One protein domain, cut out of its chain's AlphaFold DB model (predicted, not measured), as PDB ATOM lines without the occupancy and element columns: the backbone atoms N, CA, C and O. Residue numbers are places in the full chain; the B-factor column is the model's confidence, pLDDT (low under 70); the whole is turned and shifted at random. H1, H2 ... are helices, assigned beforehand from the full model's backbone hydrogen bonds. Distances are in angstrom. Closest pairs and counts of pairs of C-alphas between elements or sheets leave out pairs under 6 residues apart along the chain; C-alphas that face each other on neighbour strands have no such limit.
ATOM      1  N   VAL A  58      81.357  53.417  20.610       78.69
ATOM      2  CA  VAL A  58      82.729  53.159  21.071       78.69
ATOM      3  C   VAL A  58      83.211  54.219  22.060       78.69
ATOM      4  O   VAL A  58      83.776  53.879  23.097       78.69
ATOM      5  N   SER A  59      82.979  55.501  21.763       78.88
ATOM      6  CA  SER A  59      83.518  56.622  22.548       78.88
ATOM      7  C   SER A  59      82.984  56.668  23.984       78.88
ATOM      8  O   SER A  59      83.702  57.069  24.898       78.88
ATOM      9  N   GLY A  60      81.752  56.201  24.202       75.62
ATOM     10  CA  GLY A  60      81.149  56.097  25.525       75.62
ATOM     11  C   GLY A  60      81.554  54.826  26.269       75.62
ATOM     12  O   GLY A  60      81.706  54.850  27.490       75.62
ATOM     13  N   ILE A  61      81.710  53.695  25.581       75.69
ATOM     14  CA  ILE A  61      81.901  52.398  26.248       75.69
ATOM     15  C   ILE A  61      83.381  52.094  26.484       75.69
ATOM     16  O   ILE A  61      83.750  51.638  27.566       75.69
ATOM     17  N   ALA A  62      84.242  52.352  25.500       79.00
ATOM     18  CA  ALA A  62      85.630  51.904  25.521       79.00
ATOM     19  C   ALA A  62      86.438  52.388  26.746       79.00
ATOM     20  O   ALA A  62      87.146  51.564  27.322       79.00
ATOM     21  N   PRO A  63      86.298  53.640  27.238       78.81
ATOM     22  CA  PRO A  63      86.987  54.079  28.457       78.81
ATOM     23  C   PRO A  63      86.524  53.353  29.729       78.81
ATOM     24  O   PRO A  63      87.256  53.295  30.713       78.81
ATOM     25  N   ARG A  64      85.302  52.807  29.726       74.94
ATOM     26  CA  ARG A  64      84.702  52.131  30.881       74.94
ATOM     27  C   ARG A  64      85.207  50.694  30.983       74.94
ATOM     28  O   ARG A  64      85.590  50.280  32.067       74.94
ATOM     29  N   VAL A  65      85.301  49.959  29.872       75.75
ATOM     30  CA  VAL A  65      85.607  48.510  29.879       75.75
ATOM     31  C   VAL A  65      86.831  48.121  30.734       75.75
ATOM     32  O   VAL A  65      86.683  47.223  31.566       75.75
ATOM     33  N   PRO A  66      88.009  48.774  30.633       70.19
ATOM     34  CA  PRO A  66      89.158  48.430  31.477       70.19
ATOM     35  C   PRO A  66      88.947  48.779  32.953       70.19
ATOM     36  O   PRO A  66      89.371  48.028  33.831       70.19
ATOM     37  N   ALA A  67      88.276  49.901  33.235       68.94
ATOM     38  CA  ALA A  67      88.006  50.361  34.596       68.94
ATOM     39  C   ALA A  67      87.081  49.395  35.351       68.94
ATOM     40  O   ALA A  67      87.213  49.209  36.558       68.94
ATOM     41  N   CYS A  68      86.194  48.714  34.631       67.44
ATOM     42  CA  CYS A  68      85.224  47.787  35.212       67.44
ATOM     43  C   CYS A  68      85.823  46.439  35.610       67.44
ATOM     44  O   CYS A  68      85.162  45.662  36.291       67.44
ATOM     45  N   ASN A  69      87.073  46.177  35.225       64.38
ATOM     46  CA  ASN A  69      87.829  44.996  35.625       64.38
ATOM     47  C   ASN A  69      88.804  45.283  36.791       64.38
ATOM     48  O   ASN A  69      89.729  44.507  37.025       64.38
ATOM     49  N   GLN A  70      88.648  46.408  37.508       64.44
ATOM     50  CA  GLN A  70      89.509  46.789  38.638       64.44
ATOM     51  C   GLN A  70      88.772  46.804  39.989       64.44
ATOM     52  O   GLN A  70      87.586  47.115  40.072       64.44
ATOM     53  N   GLN A  71      89.502  46.496  41.070       56.25
ATOM     54  CA  GLN A  71      88.954  46.121  42.389       56.25
ATOM     55  C   GLN A  71      88.258  47.234  43.202       56.25
ATOM     56  O   GLN A  71      87.701  46.939  44.251       56.25
ATOM     57  N   ASN A  72      88.231  48.485  42.734       60.84
ATOM     58  CA  ASN A  72      87.555  49.603  43.421       60.84
ATOM     59  C   ASN A  72      86.475  50.287  42.568       60.84
ATOM     60  O   ASN A  72      85.981  51.358  42.919       60.84
ATOM     61  N   PHE A  73      86.103  49.688  41.436       65.19
ATOM     62  CA  PHE A  73      85.081  50.237  40.555       65.19
ATOM     63  C   PHE A  73      83.701  49.672  40.903       65.19
ATOM     64  O   PHE A  73      83.552  48.477  41.166       65.19
ATOM     65  N   LYS A  74      82.659  50.512  40.870       78.00
ATOM     66  CA  LYS A  74      81.272  50.045  41.005       78.00
ATOM     67  C   LYS A  74      80.877  49.286  39.739       78.00
ATOM     68  O   LYS A  74      80.367  49.868  38.782       78.00
ATOM     69  N   LEU A  75      81.120  47.975  39.743       74.31
ATOM     70  CA  LEU A  75      80.841  47.076  38.620       74.31
ATOM     71  C   LEU A  75      79.397  47.217  38.114       74.31
ATOM     72  O   LEU A  75      79.171  47.283  36.910       74.31
ATOM     73  N   GLN A  76      78.436  47.357  39.030       80.19
ATOM     74  CA  GLN A  76      77.020  47.577  38.713       80.19
ATOM     75  C   GLN A  76      76.786  48.827  37.852       80.19
ATOM     76  O   GLN A  76      76.114  48.748  36.824       80.19
ATOM     77  N   ASP A  77      77.388  49.962  38.211       81.38
ATOM     78  CA  ASP A  77      77.212  51.223  37.479       81.38
ATOM     79  C   ASP A  77      77.835  51.144  36.083       81.38
ATOM     80  O   ASP A  77      77.284  51.671  35.113       81.38
ATOM     81  N   CYS A  78      78.966  50.446  35.962       79.25
ATOM     82  CA  CYS A  78      79.583  50.190  34.671       79.25
ATOM     83  C   CYS A  78      78.731  49.297  33.776       79.25
ATOM     84  O   CYS A  78      78.512  49.611  32.601       79.25
ATOM     85  N   CYS A  79      78.267  48.175  34.326       81.31
ATOM     86  CA  CYS A  79      77.444  47.233  33.595       81.31
ATOM     87  C   CYS A  79      76.125  47.883  33.188       81.31
ATOM     88  O   CYS A  79      75.708  47.694  32.055       81.31
ATOM     89  N   SER A  80      75.526  48.720  34.037       81.12
ATOM     90  CA  SER A  80      74.326  49.495  33.709       81.12
ATOM     91  C   SER A  80      74.564  50.482  32.561       81.12
ATOM     92  O   SER A  80      73.844  50.448  31.567       81.12
ATOM     93  N   GLN A  81      75.623  51.299  32.625       76.38
ATOM     94  CA  GLN A  81      75.952  52.257  31.557       76.38
ATOM     95  C   GLN A  81      76.298  51.566  30.239       76.38
ATOM     96  O   GLN A  81      75.900  52.015  29.166       76.38
ATOM     97  N   THR A  82      77.027  50.457  30.313       76.94
ATOM     98  CA  THR A  82      77.417  49.713  29.118       76.94
ATOM     99  C   THR A  82      76.242  48.949  28.542       76.94
ATOM    100  O   THR A  82      76.048  48.962  27.334       76.94
ATOM    101  N   LYS A  83      75.406  48.342  29.387       77.38
ATOM    102  CA  LYS A  83      74.154  47.717  28.973       77.38
ATOM    103  C   LYS A  83      73.233  48.749  28.340       77.38
ATOM    104  O   LYS A  83      72.688  48.443  27.294       77.38
ATOM    105  N   ALA A  84      73.115  49.958  28.884       73.56
ATOM    106  CA  ALA A  84      72.380  51.039  28.237       73.56
ATOM    107  C   ALA A  84      72.962  51.348  26.848       73.56
ATOM    108  O   ALA A  84      72.228  51.340  25.875       73.56
ATOM    109  N   ALA A  85      74.279  51.501  26.711       69.62
ATOM    110  CA  ALA A  85      74.895  51.776  25.412       69.62
ATOM    111  C   ALA A  85      74.834  50.598  24.409       69.62
ATOM    112  O   ALA A  85      74.918  50.806  23.203       69.62
ATOM    113  N   LEU A  86      74.675  49.364  24.901       68.56
ATOM    114  CA  LEU A  86      74.666  48.128  24.111       68.56
ATOM    115  C   LEU A  86      73.270  47.514  23.880       68.56
ATOM    116  O   LEU A  86      73.129  46.672  22.998       68.56
ATOM    117  N   SER A  87      72.245  47.891  24.651       64.00
ATOM    118  CA  SER A  87      70.925  47.220  24.659       64.00
ATOM    119  C   SER A  87      69.841  47.933  23.851       64.00
ATOM    120  O   SER A  87      68.667  47.712  24.125       64.00
ATOM    121  N   LEU A  88      70.177  48.809  22.902       57.16
ATOM    122  CA  LEU A  88      69.190  49.779  22.401       57.16
ATOM    123  C   LEU A  88      68.767  49.654  20.938       57.16
ATOM    124  O   LEU A  88      68.156  50.571  20.407       57.16
ATOM    125  N   GLY A  89      68.974  48.498  20.315       59.47
ATOM    126  CA  GLY A  89      68.193  48.103  19.137       59.47
ATOM    127  C   GLY A  89      67.107  47.078  19.498       59.47
ATOM    128  O   GLY A  89      66.906  46.789  20.680       59.47
ATOM    129  N   PRO A  90      66.422  46.489  18.501       63.25
ATOM    130  CA  PRO A  90      65.559  45.331  18.714       63.25
ATOM    131  C   PRO A  90      66.231  44.269  19.595       63.25
ATOM    132  O   PRO A  90      67.440  44.038  19.496       63.25
ATOM    133  N   GLU A  91      65.447  43.599  20.440       68.81
ATOM    134  CA  GLU A  91      65.963  42.570  21.343       68.81
ATOM    135  C   GLU A  91      66.826  41.541  20.582       68.81
ATOM    136  O   GLU A  91      66.519  41.124  19.455       68.81
ATOM    137  N   GLY A  92      67.971  41.186  21.172       73.94
ATOM    138  CA  GLY A  92      68.932  40.269  20.560       73.94
ATOM    139  C   GLY A  92      69.807  40.876  19.456       73.94
ATOM    140  O   GLY A  92      70.433  40.119  18.722       73.94
ATOM    141  N   CYS A  93      69.906  42.204  19.319       80.44
ATOM    142  CA  CYS A  93      70.838  42.847  18.377       80.44
ATOM    143  C   CYS A  93      72.272  42.312  18.481       80.44
ATOM    144  O   CYS A  93      72.862  41.924  17.480       80.44
ATOM    145  N   LEU A  94      72.822  42.219  19.694       83.25
ATOM    146  CA  LEU A  94      74.168  41.680  19.899       83.25
ATOM    147  C   LEU A  94      74.258  40.156  19.727       83.25
ATOM    148  O   LEU A  94      75.362  39.614  19.704       83.25
ATOM    149  N   CYS A  95      73.124  39.461  19.617       86.12
ATOM    150  CA  CYS A  95      73.067  38.039  19.274       86.12
ATOM    151  C   CYS A  95      73.185  37.786  17.773       86.12
ATOM    152  O   CYS A  95      73.479  36.662  17.364       86.12
ATOM    153  N   ASP A  96      73.004  38.819  16.952       85.44
ATOM    154  CA  ASP A  96      73.373  38.743  15.552       85.44
ATOM    155  C   ASP A  96      74.904  38.752  15.415       85.44
ATOM    156  O   ASP A  96      75.602  39.617  15.953       85.44
ATOM    157  N   LYS A  97      75.445  37.763  14.696       86.25
ATOM    158  CA  LYS A  97      76.898  37.587  14.553       86.25
ATOM    159  C   LYS A  97      77.551  38.741  13.799       86.25
ATOM    160  O   LYS A  97      78.690  39.079  14.112       86.25
ATOM    161  N   ALA A  98      76.865  39.323  12.818       83.19
ATOM    162  CA  ALA A  98      77.407  40.400  12.004       83.19
ATOM    163  C   ALA A  98      77.361  41.735  12.762       83.19
ATOM    164  O   ALA A  98      78.333  42.488  12.722       83.19
ATOM    165  N   VAL A  99      76.289  41.994  13.524       82.44
ATOM    166  CA  VAL A  99      76.237  43.124  14.474       82.44
ATOM    167  C   VAL A  99      77.357  43.007  15.505       82.44
ATOM    168  O   VAL A  99      78.121  43.953  15.695       82.44
ATOM    169  N   TRP A 100      77.489  41.842  16.151       86.62
ATOM    170  CA  TRP A 100      78.527  41.628  17.155       86.62
ATOM    171  C   TRP A 100      79.932  41.805  16.577       86.62
ATOM    172  O   TRP A 100      80.741  42.497  17.186       86.62
ATOM    173  N   ALA A 101      80.225  41.207  15.418       88.19
ATOM    174  CA  ALA A 101      81.546  41.289  14.800       88.19
ATOM    175  C   ALA A 101      81.969  42.743  14.546       88.19
ATOM    176  O   ALA A 101      83.121  43.104  14.782       88.19
ATOM    177  N   GLU A 102      81.036  43.590  14.117       84.88
ATOM    178  CA  GLU A 102      81.310  45.003  13.875       84.88
ATOM    179  C   GLU A 102      81.470  45.796  15.181       84.88
ATOM    180  O   GLU A 102      82.428  46.556  15.310       84.88
ATOM    181  N   VAL A 103      80.606  45.582  16.181       84.00
ATOM    182  CA  VAL A 103      80.763  46.200  17.514       84.00
ATOM    183  C   VAL A 103      82.100  45.794  18.140       84.00
ATOM    184  O   VAL A 103      82.837  46.640  18.643       84.00
ATOM    185  N   GLU A 104      82.458  44.512  18.069       87.75
ATOM    186  CA  GLU A 104      83.731  43.980  18.549       87.75
ATOM    187  C   GLU A 104      84.918  44.605  17.814       87.75
ATOM    188  O   GLU A 104      85.868  45.053  18.460       87.75
ATOM    189  N   ARG A 105      84.863  44.697  16.481       88.56
ATOM    190  CA  ARG A 105      85.898  45.351  15.672       88.56
ATOM    191  C   ARG A 105      86.074  46.810  16.080       88.56
ATOM    192  O   ARG A 105      87.201  47.246  16.303       88.56
ATOM    193  N   GLN A 106      84.982  47.557  16.206       85.12
ATOM    194  CA  GLN A 106      85.018  48.968  16.576       85.12
ATOM    195  C   GLN A 106      85.559  49.190  17.997       85.12
ATOM    196  O   GLN A 106      86.403  50.061  18.208       85.12
ATOM    197  N   MET A 107      85.141  48.363  18.958       84.94
ATOM    198  CA  MET A 107      85.614  48.417  20.344       84.94
ATOM    199  C   MET A 107      87.093  48.041  20.465       84.94
ATOM    200  O   MET A 107      87.852  48.721  21.141       84.94
ATOM    201  N   THR A 108      87.538  46.983  19.789       87.81
ATOM    202  CA  THR A 108      88.946  46.548  19.838       87.81
ATOM    203  C   THR A 108      89.882  47.458  19.039       87.81
ATOM    204  O   THR A 108      91.069  47.529  19.344       87.81
ATOM    205  N   SER A 109      89.354  48.211  18.069       86.75
ATOM    206  CA  SER A 109      90.108  49.213  17.299       86.75
ATOM    207  C   SER A 109      90.128  50.599  17.956       86.75
ATOM    208  O   SER A 109      90.712  51.526  17.402       86.75
ATOM    209  N   SER A 110      89.511  50.771  19.129       82.62
ATOM    210  CA  SER A 110      89.354  52.080  19.776       82.62
ATOM    211  C   SER A 110      90.642  52.647  20.393       82.62
ATOM    212  O   SER A 110      90.610  53.720  20.989       82.62
ATOM    213  N   GLY A 111      91.758  51.911  20.329       77.44
ATOM    214  CA  GLY A 111      93.041  52.312  20.916       77.44
ATOM    215  C   GLY A 111      93.103  52.222  22.445       77.44
ATOM    216  O   GLY A 111      94.064  52.699  23.045       77.44
ATOM    217  N   VAL A 112      92.104  51.615  23.097       78.75
ATOM    218  CA  VAL A 112      92.094  51.452  24.556       78.75
ATOM    219  C   VAL A 112      93.039  50.326  24.968       78.75
ATOM    220  O   VAL A 112      92.892  49.174  24.559       78.75
ATOM    221  N   GLN A 113      94.017  50.655  25.811       81.31
ATOM    222  CA  GLN A 113      95.007  49.695  26.286       81.31
ATOM    223  C   GLN A 113      94.339  48.549  27.061       81.31
ATOM    224  O   GLN A 113      93.528  48.770  27.959       81.31
ATOM    225  N   GLY A 114      94.689  47.308  26.711       76.88
ATOM    226  CA  GLY A 114      94.136  46.105  27.342       76.88
ATOM    227  C   GLY A 114      92.748  45.697  26.840       76.88
ATOM    228  O   GLY A 114      92.292  44.609  27.194       76.88
ATOM    229  N   LEU A 115      92.105  46.502  25.984       83.31
ATOM    230  CA  LEU A 115      90.848  46.147  25.332       83.31
ATOM    231  C   LEU A 115      91.120  45.327  24.064       83.31
ATOM    232  O   LEU A 115      91.482  45.845  23.014       83.31
ATOM    233  N   ASN A 116      90.926  44.019  24.166       87.06
ATOM    234  CA  ASN A 116      90.930  43.069  23.055       87.06
ATOM    235  C   ASN A 116      89.643  42.223  23.042       87.06
ATOM    236  O   ASN A 116      88.846  42.267  23.984       87.06
ATOM    237  N   SER A 117      89.467  41.414  21.993       88.75
ATOM    238  CA  SER A 117      88.311  40.520  21.808       88.75
ATOM    239  C   SER A 117      87.975  39.717  23.074       88.75
ATOM    240  O   SER A 117      86.828  39.684  23.521       88.75
ATOM    241  N   ASN A 118      88.987  39.126  23.714       88.88
ATOM    242  CA  ASN A 118      88.795  38.287  24.891       88.88
ATOM    243  C   ASN A 118      88.350  39.090  26.126       88.88
ATOM    244  O   ASN A 118      87.436  38.680  26.845       88.88
ATOM    245  N   SER A 119      88.960  40.255  26.359       85.50
ATOM    246  CA  SER A 119      88.573  41.149  27.457       85.50
ATOM    247  C   SER A 119      87.154  41.700  27.276       85.50
ATOM    248  O   SER A 119      86.398  41.745  28.242       85.50
ATOM    249  N   LEU A 120      86.748  42.020  26.041       85.69
ATOM    250  CA  LEU A 120      85.408  42.515  25.721       85.69
ATOM    251  C   LEU A 120      84.340  41.427  25.920       85.69
ATOM    252  O   LEU A 120      83.283  41.687  26.499       85.69
ATOM    253  N   LYS A 121      84.620  40.190  25.493       88.25
ATOM    254  CA  LYS A 121      83.749  39.024  25.733       88.25
ATOM    255  C   LYS A 121      83.611  38.714  27.221       88.25
ATOM    256  O   LYS A 121      82.503  38.519  27.711       88.25
ATOM    257  N   THR A 122      84.724  38.720  27.953       86.19
ATOM    258  CA  THR A 122      84.725  38.535  29.414       86.19
ATOM    259  C   THR A 122      83.905  39.622  30.102       86.19
ATOM    260  O   THR A 122      83.064  39.320  30.944       86.19
ATOM    261  N   PHE A 123      84.102  40.877  29.703       84.38
ATOM    262  CA  PHE A 123      83.381  42.022  30.238       84.38
ATOM    263  C   PHE A 123      81.865  41.919  29.991       84.38
ATOM    264  O   PHE A 123      81.075  42.014  30.926       84.38
ATOM    265  N   THR A 124      81.445  41.662  28.751       85.56
ATOM    266  CA  THR A 124      80.015  41.534  28.418       85.56
ATOM    267  C   THR A 124      79.359  40.344  29.120       85.56
ATOM    268  O   THR A 124      78.229  40.471  29.589       85.56
ATOM    269  N   ARG A 125      80.081  39.227  29.288       86.75
ATOM    270  CA  ARG A 125      79.635  38.085  30.101       86.75
ATOM    271  C   ARG A 125      79.478  38.458  31.578       86.75
ATOM    272  O   ARG A 125      78.446  38.150  32.163       86.75
ATOM    273  N   MET A 126      80.463  39.141  32.163       84.69
ATOM    274  CA  MET A 126      80.428  39.598  33.561       84.69
ATOM    275  C   MET A 126      79.252  40.548  33.822       84.69
ATOM    276  O   MET A 126      78.601  40.459  34.857       84.69
ATOM    277  N   CYS A 127      78.944  41.411  32.855       81.69
ATOM    278  CA  CYS A 127      77.822  42.340  32.922       81.69
ATOM    279  C   CYS A 127      76.462  41.734  32.537       81.69
ATOM    280  O   CYS A 127      75.471  42.465  32.497       81.69
ATOM    281  N   GLY A 128      76.392  40.432  32.238       84.19
ATOM    282  CA  GLY A 128      75.147  39.762  31.853       84.19
ATOM    283  C   GLY A 128      74.517  40.340  30.582       84.19
ATOM    284  O   GLY A 128      73.295  40.442  30.495       84.19
ATOM    285  N   ILE A 129      75.344  40.779  29.626       84.44
ATOM    286  CA  ILE A 129      74.915  41.341  28.342       84.44
ATOM    287  C   ILE A 129      74.915  40.204  27.304       84.44
ATOM    288  O   ILE A 129      76.001  39.739  26.927       84.44
ATOM    289  N   PRO A 130      73.739  39.732  26.840       86.06
ATOM    290  CA  PRO A 130      73.649  38.653  25.856       86.06
ATOM    291  C   PRO A 130      74.300  39.071  24.540       86.06
ATOM    292  O   PRO A 130      73.965  40.125  23.997       86.06
ATOM    293  N   ASN A 131      75.249  38.280  24.037       87.44
ATOM    294  CA  ASN A 131      75.864  38.522  22.736       87.44
ATOM    295  C   ASN A 131      76.456  37.258  22.088       87.44
ATOM    296  O   ASN A 131      76.806  36.284  22.762       87.44
ATOM    297  N   ALA A 132      76.602  37.306  20.763       88.25
ATOM    298  CA  ALA A 132      77.088  36.201  19.944       88.25
ATOM    299  C   ALA A 132      78.558  35.845  20.219       88.25
ATOM    300  O   ALA A 132      78.935  34.677  20.132       88.25
ATOM    301  N   GLY A 133      79.401  36.826  20.558       86.25
ATOM    302  CA  GLY A 133      80.831  36.603  20.781       86.25
ATOM    303  C   GLY A 133      81.164  35.910  22.095       86.25
ATOM    304  O   GLY A 133      82.132  35.152  22.159       86.25
ATOM    305  N   ALA A 134      80.386  36.173  23.140       85.62
ATOM    306  CA  ALA A 134      80.531  35.562  24.453       85.62
ATOM    307  C   ALA A 134      79.756  34.240  24.583       85.62
ATOM    308  O   ALA A 134      79.901  33.575  25.611       85.62
ATOM    309  N   GLY A 135      78.954  33.858  23.580       85.88
ATOM    310  CA  GLY A 135      78.096  32.669  23.625       85.88
ATOM    311  C   GLY A 135      77.043  32.750  24.732       85.88
ATOM    312  O   GLY A 135      76.797  31.761  25.413       85.88
ATOM    313  N   THR A 136      76.532  33.958  24.988       86.81
ATOM    314  CA  THR A 136      75.529  34.248  26.031       86.81
ATOM    315  C   THR A 136      74.153  34.576  25.453       86.81
ATOM    316  O   THR A 136      73.244  34.943  26.196       86.81
ATOM    317  N   CYS A 137      74.033  34.460  24.133       81.69
ATOM    318  CA  CYS A 137      72.789  34.152  23.451       81.69
ATOM    319  C   CYS A 137      72.659  32.620  23.401       81.69
ATOM    320  O   CYS A 137      71.515  32.144  23.439       81.69
TER     321      CYS A 137
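Overview. This is residues 58 to 137 of the 137 residues of an uncharacterized protein of Tetradesmus obliquus (UniProt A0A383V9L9). Three longer helices make a compact body: H5 lies nearest the middle, with H3 and H4 apart from each other, and H4 makes a corner with H5. The short H1 and H2 pack on H3. The printed part has 80 residues, 42 of them in five named helices, in the order H1 to H5 along the chain, with no named strand; the class is all helix, and the whole is compact, with a radius of gyration of the C-alphas of 11.5 A and spans of 33 by 24 by 20 A.

Along the chain. H1, residues 58 to 61, begins at C-alpha 58 (82.729, 53.159, 21.071) and spans 5.3 A. H2, 64 to 67, spans 5.3 A; H3, 75 to 86, 15.8 A; H4, 97 to 108, 15.9 A. H5, 117 to 126, spans 14.2 A, ending at C-alpha 126 (80.428, 39.598, 33.561).

Arrangement. H1 touches H3, closest C-alphas Ile 61 and Thr 82, 6.0 A. H4 touches H5 with residues 104 to 108 alone, only just about perpendicular at 72 degrees. In H3, H4 and H5 every O i to N i+4 pair is within hydrogen-bond range; H1 and H2 are too short for one.

Size, cuts and confidence. The printed part has no cut. pLDDT is under 70 at residues 67 to 73 and 85 to 91.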